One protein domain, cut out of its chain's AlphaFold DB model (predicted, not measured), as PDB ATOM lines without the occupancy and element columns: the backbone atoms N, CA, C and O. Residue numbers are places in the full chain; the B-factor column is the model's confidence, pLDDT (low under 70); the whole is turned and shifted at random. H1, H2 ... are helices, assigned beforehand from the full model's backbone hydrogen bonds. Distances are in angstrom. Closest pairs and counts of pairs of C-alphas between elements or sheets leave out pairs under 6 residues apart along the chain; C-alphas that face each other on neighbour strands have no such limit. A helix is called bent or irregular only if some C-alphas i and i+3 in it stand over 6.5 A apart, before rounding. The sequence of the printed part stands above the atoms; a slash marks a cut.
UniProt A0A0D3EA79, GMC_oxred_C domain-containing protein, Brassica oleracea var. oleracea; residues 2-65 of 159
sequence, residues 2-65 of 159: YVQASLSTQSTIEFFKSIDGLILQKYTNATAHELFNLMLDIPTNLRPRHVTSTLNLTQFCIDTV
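This is residues 2 to 65 of the 159 residues of the protein "GMC_oxred_C domain-containing protein" of Brassica oleracea var. oleracea (UniProt A0A0D3EA79). A long helix, H1, sticks out with residues 2 to 22 as an arm from a small head of three short helices, H2, H3 and H4. The 64 printed residues, all helix in class, have these four named helices in chain order and no named strand. The whole is loose, with a radius of gyration of the C-alphas of 15.4 A, and spans 46 by 29 by 16 A.

H1, residues 2 to 26, is apart from H2, residues 32 to 41, H3, residues 51 to 55, and H4, residues 57 to 64. H2 touches H3, closest at C-alphas Phe 36 and Thr 54, 5.7 A. H2 touches H4, closest at C-alphas Leu 40 and Thr 64, 6.6 A, at a shallow tilt of 27 degrees, the same way. H3 and H4 touch only at the corner, closest at C-alphas Ser 53 and Phe 60, 4.6 A. Every O i to N i+4 pair is within hydrogen-bond range in H1, H2 and H4; in H3 0 of 1 is, and 1 of 2 O i to N i+3 pairs.

From C-alpha 2 at (28.532, -55.800, 44.087), H1 measures 35.6 A; H2 measures 14.6 A. H3, 8.6 A, is only just irregular: C-alphas 51 and 54 are 7.0 A apart. H4, 10.3 A, ends at C-alpha 64, (52.363, -46.093, 21.401).

The printed part has no cut and no long link. Residues 2 to 28 have pLDDT under 70.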
ATOM      1  N   TYR A   2      29.264 -56.588  45.106       35.62
ATOM      2  CA  TYR A   2      28.532 -55.800  44.087       35.62
ATOM      3  C   TYR A   2      28.807 -54.288  44.172       35.62
ATOM      4  O   TYR A   2      29.101 -53.648  43.170       35.62
ATOM      5  N   VAL A   3      28.819 -53.745  45.394       28.67
ATOM      6  CA  VAL A   3      29.135 -52.333  45.660       28.67
ATOM      7  C   VAL A   3      30.570 -51.985  45.246       28.67
ATOM      8  O   VAL A   3      30.785 -50.961  44.620       28.67
ATOM      9  N   GLN A   4      31.551 -52.863  45.480       33.22
ATOM     10  CA  GLN A   4      32.954 -52.602  45.126       33.22
ATOM     11  C   GLN A   4      33.208 -52.674  43.612       33.22
ATOM     12  O   GLN A   4      33.956 -51.861  43.081       33.22
ATOM     13  N   ALA A   5      32.551 -53.601  42.906       41.94
ATOM     14  CA  ALA A   5      32.629 -53.688  41.446       41.94
ATOM     15  C   ALA A   5      31.912 -52.511  40.763       41.94
ATOM     16  O   ALA A   5      32.448 -51.958  39.812       41.94
ATOM     17  N   SER A   6      30.750 -52.096  41.286       45.94
ATOM     18  CA  SER A   6      29.987 -50.953  40.768       45.94
ATOM     19  C   SER A   6      30.646 -49.605  41.072       45.94
ATOM     20  O   SER A   6      30.573 -48.695  40.253       45.94
ATOM     21  N   LEU A   7      31.294 -49.462  42.233       43.09
ATOM     22  CA  LEU A   7      32.093 -48.279  42.556       43.09
ATOM     23  C   LEU A   7      33.372 -48.246  41.715       43.09
ATOM     24  O   LEU A   7      33.717 -47.192  41.203       43.09
ATOM     25  N   SER A   8      34.032 -49.389  41.490       51.22
ATOM     26  CA  SER A   8      35.194 -49.475  40.597       51.22
ATOM     27  C   SER A   8      34.840 -49.092  39.160       51.22
ATOM     28  O   SER A   8      35.549 -48.282  38.579       51.22
ATOM     29  N   THR A   9      33.748 -49.606  38.585       58.09
ATOM     30  CA  THR A   9      33.330 -49.217  37.230       58.09
ATOM     31  C   THR A   9      32.909 -47.761  37.154       58.09
ATOM     32  O   THR A   9      33.346 -47.068  36.242       58.09
ATOM     33  N   GLN A  10      32.089 -47.279  38.092       58.56
ATOM     34  CA  GLN A  10      31.617 -45.898  38.061       58.56
ATOM     35  C   GLN A  10      32.773 -44.917  38.272       58.56
ATOM     36  O   GLN A  10      32.898 -43.968  37.509       58.56
ATOM     37  N   SER A  11      33.667 -45.162  39.234       57.22
ATOM     38  CA  SER A  11      34.847 -44.320  39.450       57.22
ATOM     39  C   SER A  11      35.813 -44.360  38.269       57.22
ATOM     40  O   SER A  11      36.342 -43.317  37.907       57.22
ATOM     41  N   THR A  12      36.013 -45.512  37.619       57.06
ATOM     42  CA  THR A  12      36.824 -45.591  36.396       57.06
ATOM     43  C   THR A  12      36.163 -44.844  35.235       57.06
ATOM     44  O   THR A  12      36.839 -44.095  34.539       57.06
ATOM     45  N   ILE A  13      34.849 -44.976  35.046       63.81
ATOM     46  CA  ILE A  13      34.105 -44.257  34.000       63.81
ATOM     47  C   ILE A  13      34.141 -42.747  34.241       63.81
ATOM     48  O   ILE A  13      34.409 -41.997  33.309       63.81
ATOM     49  N   GLU A  14      33.895 -42.287  35.467       63.44
ATOM     50  CA  GLU A  14      33.957 -40.863  35.807       63.44
ATOM     51  C   GLU A  14      35.392 -40.320  35.722       63.44
ATOM     52  O   GLU A  14      35.587 -39.192  35.282       63.44
ATOM     53  N   PHE A  15      36.408 -41.129  36.035       65.06
ATOM     54  CA  PHE A  15      37.815 -40.780  35.819       65.06
ATOM     55  C   PHE A  15      38.143 -40.616  34.331       65.06
ATOM     56  O   PHE A  15      38.711 -39.596  33.949       65.06
ATOM     57  N   PHE A  16      37.734 -41.559  33.476       63.12
ATOM     58  CA  PHE A  16      37.922 -41.440  32.027       63.12
ATOM     59  C   PHE A  16      37.139 -40.258  31.447       63.12
ATOM     60  O   PHE A  16      37.720 -39.474  30.714       63.12
ATOM     61  N   LYS A  17      35.881 -40.041  31.849       64.12
ATOM     62  CA  LYS A  17      35.101 -38.855  31.447       64.12
ATOM     63  C   LYS A  17      35.736 -37.545  31.914       64.12
ATOM     64  O   LYS A  17      35.679 -36.553  31.196       64.12
ATOM     65  N   SER A  18      36.315 -37.522  33.115       67.94
ATOM     66  CA  SER A  18      37.009 -36.352  33.656       67.94
ATOM     67  C   SER A  18      38.306 -36.072  32.896       67.94
ATOM     68  O   SER A  18      38.569 -34.917  32.566       67.94
ATOM     69  N   ILE A  19      39.075 -37.111  32.559       63.25
ATOM     70  CA  ILE A  19      40.271 -36.999  31.718       63.25
ATOM     71  C   ILE A  19      39.904 -36.569  30.298       63.25
ATOM     72  O   ILE A  19      40.477 -35.599  29.811       63.25
ATOM     73  N   ASP A  20      38.929 -37.217  29.662       64.06
ATOM     74  CA  ASP A  20      38.440 -36.856  28.329       64.06
ATOM     75  C   ASP A  20      37.924 -35.414  28.326       64.06
ATOM     76  O   ASP A  20      38.267 -34.637  27.442       64.06
ATOM     77  N   GLY A  21      37.178 -35.009  29.358       61.78
ATOM     78  CA  GLY A  21      36.714 -33.634  29.539       61.78
ATOM     79  C   GLY A  21      37.858 -32.626  29.681       61.78
ATOM     80  O   GLY A  21      37.827 -31.578  29.042       61.78
ATOM     81  N   LEU A  22      38.899 -32.943  30.457       61.28
ATOM     82  CA  LEU A  22      40.085 -32.093  30.630       61.28
ATOM     83  C   LEU A  22      40.944 -32.013  29.360       61.28
ATOM     84  O   LEU A  22      41.475 -30.945  29.048       61.28
ATOM     85  N   ILE A  23      41.077 -33.116  28.621       63.41
ATOM     86  CA  ILE A  23      41.790 -33.168  27.342       63.41
ATOM     87  C   ILE A  23      41.022 -32.355  26.295       63.41
ATOM     88  O   ILE A  23      41.600 -31.474  25.661       63.41
ATOM     89  N   LEU A  24      39.713 -32.565  26.163       61.94
ATOM     90  CA  LEU A  24      38.871 -31.819  25.227       61.94
ATOM     91  C   LEU A  24      38.813 -30.323  25.566       61.94
ATOM     92  O   LEU A  24      38.785 -29.495  24.659       61.94
ATOM     93  N   GLN A  25      38.849 -29.957  26.852       67.25
ATOM     94  CA  GLN A  25      38.878 -28.561  27.293       67.25
ATOM     95  C   GLN A  25      40.231 -27.875  27.037       67.25
ATOM     96  O   GLN A  25      40.251 -26.695  26.698       67.25
ATOM     97  N   LYS A  26      41.363 -28.572  27.208       64.31
ATOM     98  CA  LYS A  26      42.704 -27.983  27.007       64.31
ATOM     99  C   LYS A  26      43.190 -28.011  25.560       64.31
ATOM    100  O   LYS A  26      43.994 -27.163  25.189       64.31
ATOM    101  N   TYR A  27      42.725 -28.966  24.761       67.50
ATOM    102  CA  TYR A  27      43.241 -29.229  23.416       67.50
ATOM    103  C   TYR A  27      42.183 -29.044  22.323       67.50
ATOM    104  O   TYR A  27      42.335 -29.562  21.222       67.50
ATOM    105  N   THR A  28      41.119 -28.278  22.590       69.00
ATOM    106  CA  THR A  28      39.994 -28.070  21.657       69.00
ATOM    107  C   THR A  28      40.423 -27.496  20.300       69.00
ATOM    108  O   THR A  28      39.754 -27.736  19.302       69.00
ATOM    109  N   ASN A  29      41.556 -26.785  20.263       80.75
ATOM    110  CA  ASN A  29      42.139 -26.181  19.060       80.75
ATOM    111  C   ASN A  29      43.479 -26.820  18.647       80.75
ATOM    112  O   ASN A  29      44.190 -26.251  17.822       80.75
ATOM    113  N   ALA A  30      43.856 -27.960  19.236       81.50
ATOM    114  CA  ALA A  30      45.094 -28.641  18.884       81.50
ATOM    115  C   ALA A  30      44.951 -29.361  17.538       81.50
ATOM    116  O   ALA A  30      43.940 -30.006  17.248       81.50
ATOM    117  N   THR A  31      45.992 -29.291  16.722       88.00
ATOM    118  CA  THR A  31      46.104 -30.097  15.510       88.00
ATOM    119  C   THR A  31      46.321 -31.569  15.868       88.00
ATOM    120  O   THR A  31      46.894 -31.907  16.906       88.00
ATOM    121  N   ALA A  32      45.924 -32.483  14.978       83.44
ATOM    122  CA  ALA A  32      46.173 -33.917  15.165       83.44
ATOM    123  C   ALA A  32      47.669 -34.231  15.372       83.44
ATOM    124  O   ALA A  32      48.024 -35.114  16.147       83.44
ATOM    125  N   HIS A  33      48.548 -33.467  14.717       85.69
ATOM    126  CA  HIS A  33      49.992 -33.611  14.853       85.69
ATOM    127  C   HIS A  33      50.486 -33.249  16.266       85.69
ATOM    128  O   HIS A  33      51.314 -33.961  16.830       85.69
ATOM    129  N   GLU A  34      49.959 -32.180  16.868       86.19
ATOM    130  CA  GLU A  34      50.275 -31.803  18.254       86.19
ATOM    131  C   GLU A  34      49.792 -32.862  19.253       86.19
ATOM    132  O   GLU A  34      50.517 -33.197  20.189       86.19
ATOM    133  N   LEU A  35      48.617 -33.454  19.017       86.19
ATOM    134  CA  LEU A  35      48.103 -34.552  19.841       86.19
ATOM    135  C   LEU A  35      48.971 -35.814  19.735       86.19
ATOM    136  O   LEU A  35      49.222 -36.474  20.743       86.19
ATOM    137  N   PHE A  36      49.466 -36.147  18.540       88.88
ATOM    138  CA  PHE A  36      50.384 -37.273  18.370       88.88
ATOM    139  C   PHE A  36      51.732 -37.036  19.051       88.88
ATOM    140  O   PHE A  36      52.231 -37.948  19.705       88.88
ATOM    141  N   ASN A  37      52.288 -35.825  18.967       87.75
ATOM    142  CA  ASN A  37      53.499 -35.473  19.713       87.75
ATOM    143  C   ASN A  37      53.293 -35.651  21.222       87.75
ATOM    144  O   ASN A  37      54.078 -36.335  21.869       87.75
ATOM    145  N   LEU A  38      52.185 -35.133  21.762       86.75
ATOM    146  CA  LEU A  38      51.854 -35.292  23.179       86.75
ATOM    147  C   LEU A  38      51.751 -36.772  23.582       86.75
ATOM    148  O   LEU A  38      52.274 -37.175  24.618       86.75
ATOM    149  N   MET A  39      51.096 -37.597  22.762       86.44
ATOM    150  CA  MET A  39      50.976 -39.036  23.019       86.44
ATOM    151  C   MET A  39      52.322 -39.768  22.959       86.44
ATOM    152  O   MET A  39      52.517 -40.727  23.707       86.44
ATOM    153  N   LEU A  40      53.256 -39.326  22.111       88.75
ATOM    154  CA  LEU A  40      54.615 -39.872  22.055       88.75
ATOM    155  C   LEU A  40      55.460 -39.491  23.271       88.75
ATOM    156  O   LEU A  40      56.432 -40.185  23.544       88.75
ATOM    157  N   ASP A  41      55.112 -38.459  24.032       86.38
ATOM    158  CA  ASP A  41      55.848 -38.109  25.251       86.38
ATOM    159  C   ASP A  41      55.398 -38.944  26.460       86.38
ATOM    160  O   ASP A  41      56.187 -39.226  27.366       86.38
ATOM    161  N   ILE A  42      54.159 -39.442  26.462       85.06
ATOM    162  CA  ILE A  42      53.619 -40.253  27.560       85.06
ATOM    163  C   ILE A  42      54.278 -41.640  27.547       85.06
ATOM    164  O   ILE A  42      54.132 -42.343  26.553       85.06
ATOM    165  N   PRO A  43      54.964 -42.104  28.613       83.88
ATOM    166  CA  PRO A  43      55.606 -43.426  28.705       83.88
ATOM    167  C   PRO A  43      54.592 -44.586  28.791       83.88
ATOM    168  O   PRO A  43      54.493 -45.271  29.804       83.88
ATOM    169  N   THR A  44      53.811 -44.810  27.729       85.06
ATOM    170  CA  THR A  44      52.748 -45.825  27.659       85.06
ATOM    171  C   THR A  44      53.258 -47.267  27.644       85.06
ATOM    172  O   THR A  44      52.529 -48.184  28.022       85.06
ATOM    173  N   ASN A  45      54.492 -47.482  27.188       91.25
ATOM    174  CA  ASN A  45      55.146 -48.781  27.075       91.25
ATOM    175  C   ASN A  45      56.683 -48.598  27.027       91.25
ATOM    176  O   ASN A  45      57.183 -47.474  27.074       91.25
ATOM    177  N   LEU A  46      57.431 -49.704  26.924       92.50
ATOM    178  CA  LEU A  46      58.903 -49.721  26.871       92.50
ATOM    179  C   LEU A  46      59.483 -49.733  25.442       92.50
ATOM    180  O   LEU A  46      60.643 -50.096  25.246       92.50
ATOM    181  N   ARG A  47      58.687 -49.412  24.417       91.31
ATOM    182  CA  ARG A  47      59.139 -49.437  23.021       91.31
ATOM    183  C   ARG A  47      59.961 -48.183  22.704       91.31
ATOM    184  O   ARG A  47      59.604 -47.097  23.162       91.31
ATOM    185  N   PRO A  48      61.030 -48.300  21.894       91.62
ATOM    186  CA  PRO A  48      61.711 -47.136  21.340       91.62
ATOM    187  C   PRO A  48      60.741 -46.269  20.535       91.62
ATOM    188  O   PRO A  48      59.879 -46.798  19.835       91.62
ATOM    189  N   ARG A  49      60.906 -44.948  20.620       89.94
ATOM    190  CA  ARG A  49      60.065 -43.980  19.911       89.94
ATOM    191  C   ARG A  49      60.824 -43.315  18.792       89.94
ATOM    192  O   ARG A  49      61.992 -42.963  18.956       89.94
ATOM    193  N   HIS A  50      60.127 -43.092  17.690       91.19
ATOM    194  CA  HIS A  50      60.698 -42.452  16.521       91.19
ATOM    195  C   HIS A  50      60.089 -41.068  16.333       91.19
ATOM    196  O   HIS A  50      58.875 -40.888  16.347       91.19
ATOM    197  N   VAL A  51      60.946 -40.079  16.090       84.00
ATOM    198  CA  VAL A  51      60.519 -38.704  15.783       84.00
ATOM    199  C   VAL A  51      59.648 -38.632  14.525       84.00
ATOM    200  O   VAL A  51      58.818 -37.745  14.388       84.00
ATOM    201  N   THR A  52      59.799 -39.595  13.612       86.94
ATOM    202  CA  THR A  52      59.007 -39.702  12.381       86.94
ATOM    203  C   THR A  52      57.628 -40.328  12.596       86.94
ATOM    204  O   THR A  52      56.838 -40.380  11.656       86.94
ATOM    205  N   SER A  53      57.322 -40.824  13.801       88.44
ATOM    206  CA  SER A  53      56.072 -41.538  14.082       88.44
ATOM    207  C   SER A  53      54.840 -40.660  13.901       88.44
ATOM    208  O   SER A  53      53.831 -41.147  13.407       88.44
ATOM    209  N   THR A  54      54.912 -39.356  14.171       87.69
ATOM    210  CA  THR A  54      53.778 -38.439  13.942       87.69
ATOM    211  C   THR A  54      53.384 -38.277  12.475       87.69
ATOM    212  O   THR A  54      52.261 -37.865  12.189       87.69
ATOM    213  N   LEU A  55      54.275 -38.629  11.543       89.50
ATOM    214  CA  LEU A  55      54.040 -38.572  10.098       89.50
ATOM    215  C   LEU A  55      53.621 -39.932   9.516       89.50
ATOM    216  O   LEU A  55      53.192 -40.005   8.366       89.50
ATOM    217  N   ASN A  56      53.736 -41.011  10.296       91.69
ATOM    218  CA  ASN A  56      53.401 -42.371   9.888       91.69
ATOM    219  C   ASN A  56      52.542 -43.047  10.962       91.69
ATOM    220  O   ASN A  56      53.053 -43.573  11.950       91.69
ATOM    221  N   LEU A  57      51.232 -43.105  10.715       91.50
ATOM    222  CA  LEU A  57      50.266 -43.657  11.662       91.50
ATOM    223  C   LEU A  57      50.557 -45.119  12.038       91.50
ATOM    224  O   LEU A  57      50.331 -45.515  13.179       91.50
ATOM    225  N   THR A  58      51.095 -45.925  11.118       94.44
ATOM    226  CA  THR A  58      51.494 -47.304  11.426       94.44
ATOM    227  C   THR A  58      52.613 -47.329  12.463       94.44
ATOM    228  O   THR A  58      52.515 -48.070  13.441       94.44
ATOM    229  N   GLN A  59      53.641 -46.493  12.295       94.38
ATOM    230  CA  GLN A  59      54.733 -46.393  13.262       94.38
ATOM    231  C   GLN A  59      54.258 -45.784  14.587       94.38
ATOM    232  O   GLN A  59      54.612 -46.292  15.646       94.38
ATOM    233  N   PHE A  60      53.393 -44.766  14.549       92.94
ATOM    234  CA  PHE A  60      52.766 -44.206  15.747       92.94
ATOM    235  C   PHE A  60      52.038 -45.274  16.566       92.94
ATOM    236  O   PHE A  60      52.274 -45.393  17.768       92.94
ATOM    237  N   CYS A  61      51.200 -46.093  15.927       93.19
ATOM    238  CA  CYS A  61      50.507 -47.192  16.597       93.19
ATOM    239  C   CYS A  61      51.500 -48.196  17.195       93.19
ATOM    240  O   CYS A  61      51.345 -48.613  18.337       93.19
ATOM    241  N   ILE A  62      52.544 -48.568  16.452       93.62
ATOM    242  CA  ILE A  62      53.605 -49.481  16.908       93.62
ATOM    243  C   ILE A  62      54.334 -48.928  18.140       93.62
ATOM    244  O   ILE A  62      54.588 -49.691  19.076       93.62
ATOM    245  N   ASP A  63      54.665 -47.643  18.158       93.75
ATOM    246  CA  ASP A  63      55.426 -47.012  19.240       93.75
ATOM    247  C   ASP A  63      54.560 -46.762  20.481       93.75
ATOM    248  O   ASP A  63      55.051 -46.834  21.607       93.75
ATOM    249  N   THR A  64      53.261 -46.501  20.305       91.88
ATOM    250  CA  THR A  64      52.363 -46.093  21.401       91.88
ATOM    251  C   THR A  64      51.457 -47.203  21.926       91.88
ATOM    252  O   THR A  64      50.885 -47.029  23.005       91.88
ATOM    253  N   VAL A  65      51.346 -48.344  21.226       92.62
ATOM    254  CA  VAL A  65      50.435 -49.442  21.593       92.62
ATOM    255  C   VAL A  65      50.605 -49.854  23.053       92.62
ATOM    256  O   VAL A  65      51.701 -50.142  23.531       92.62
TER     257      VAL A  65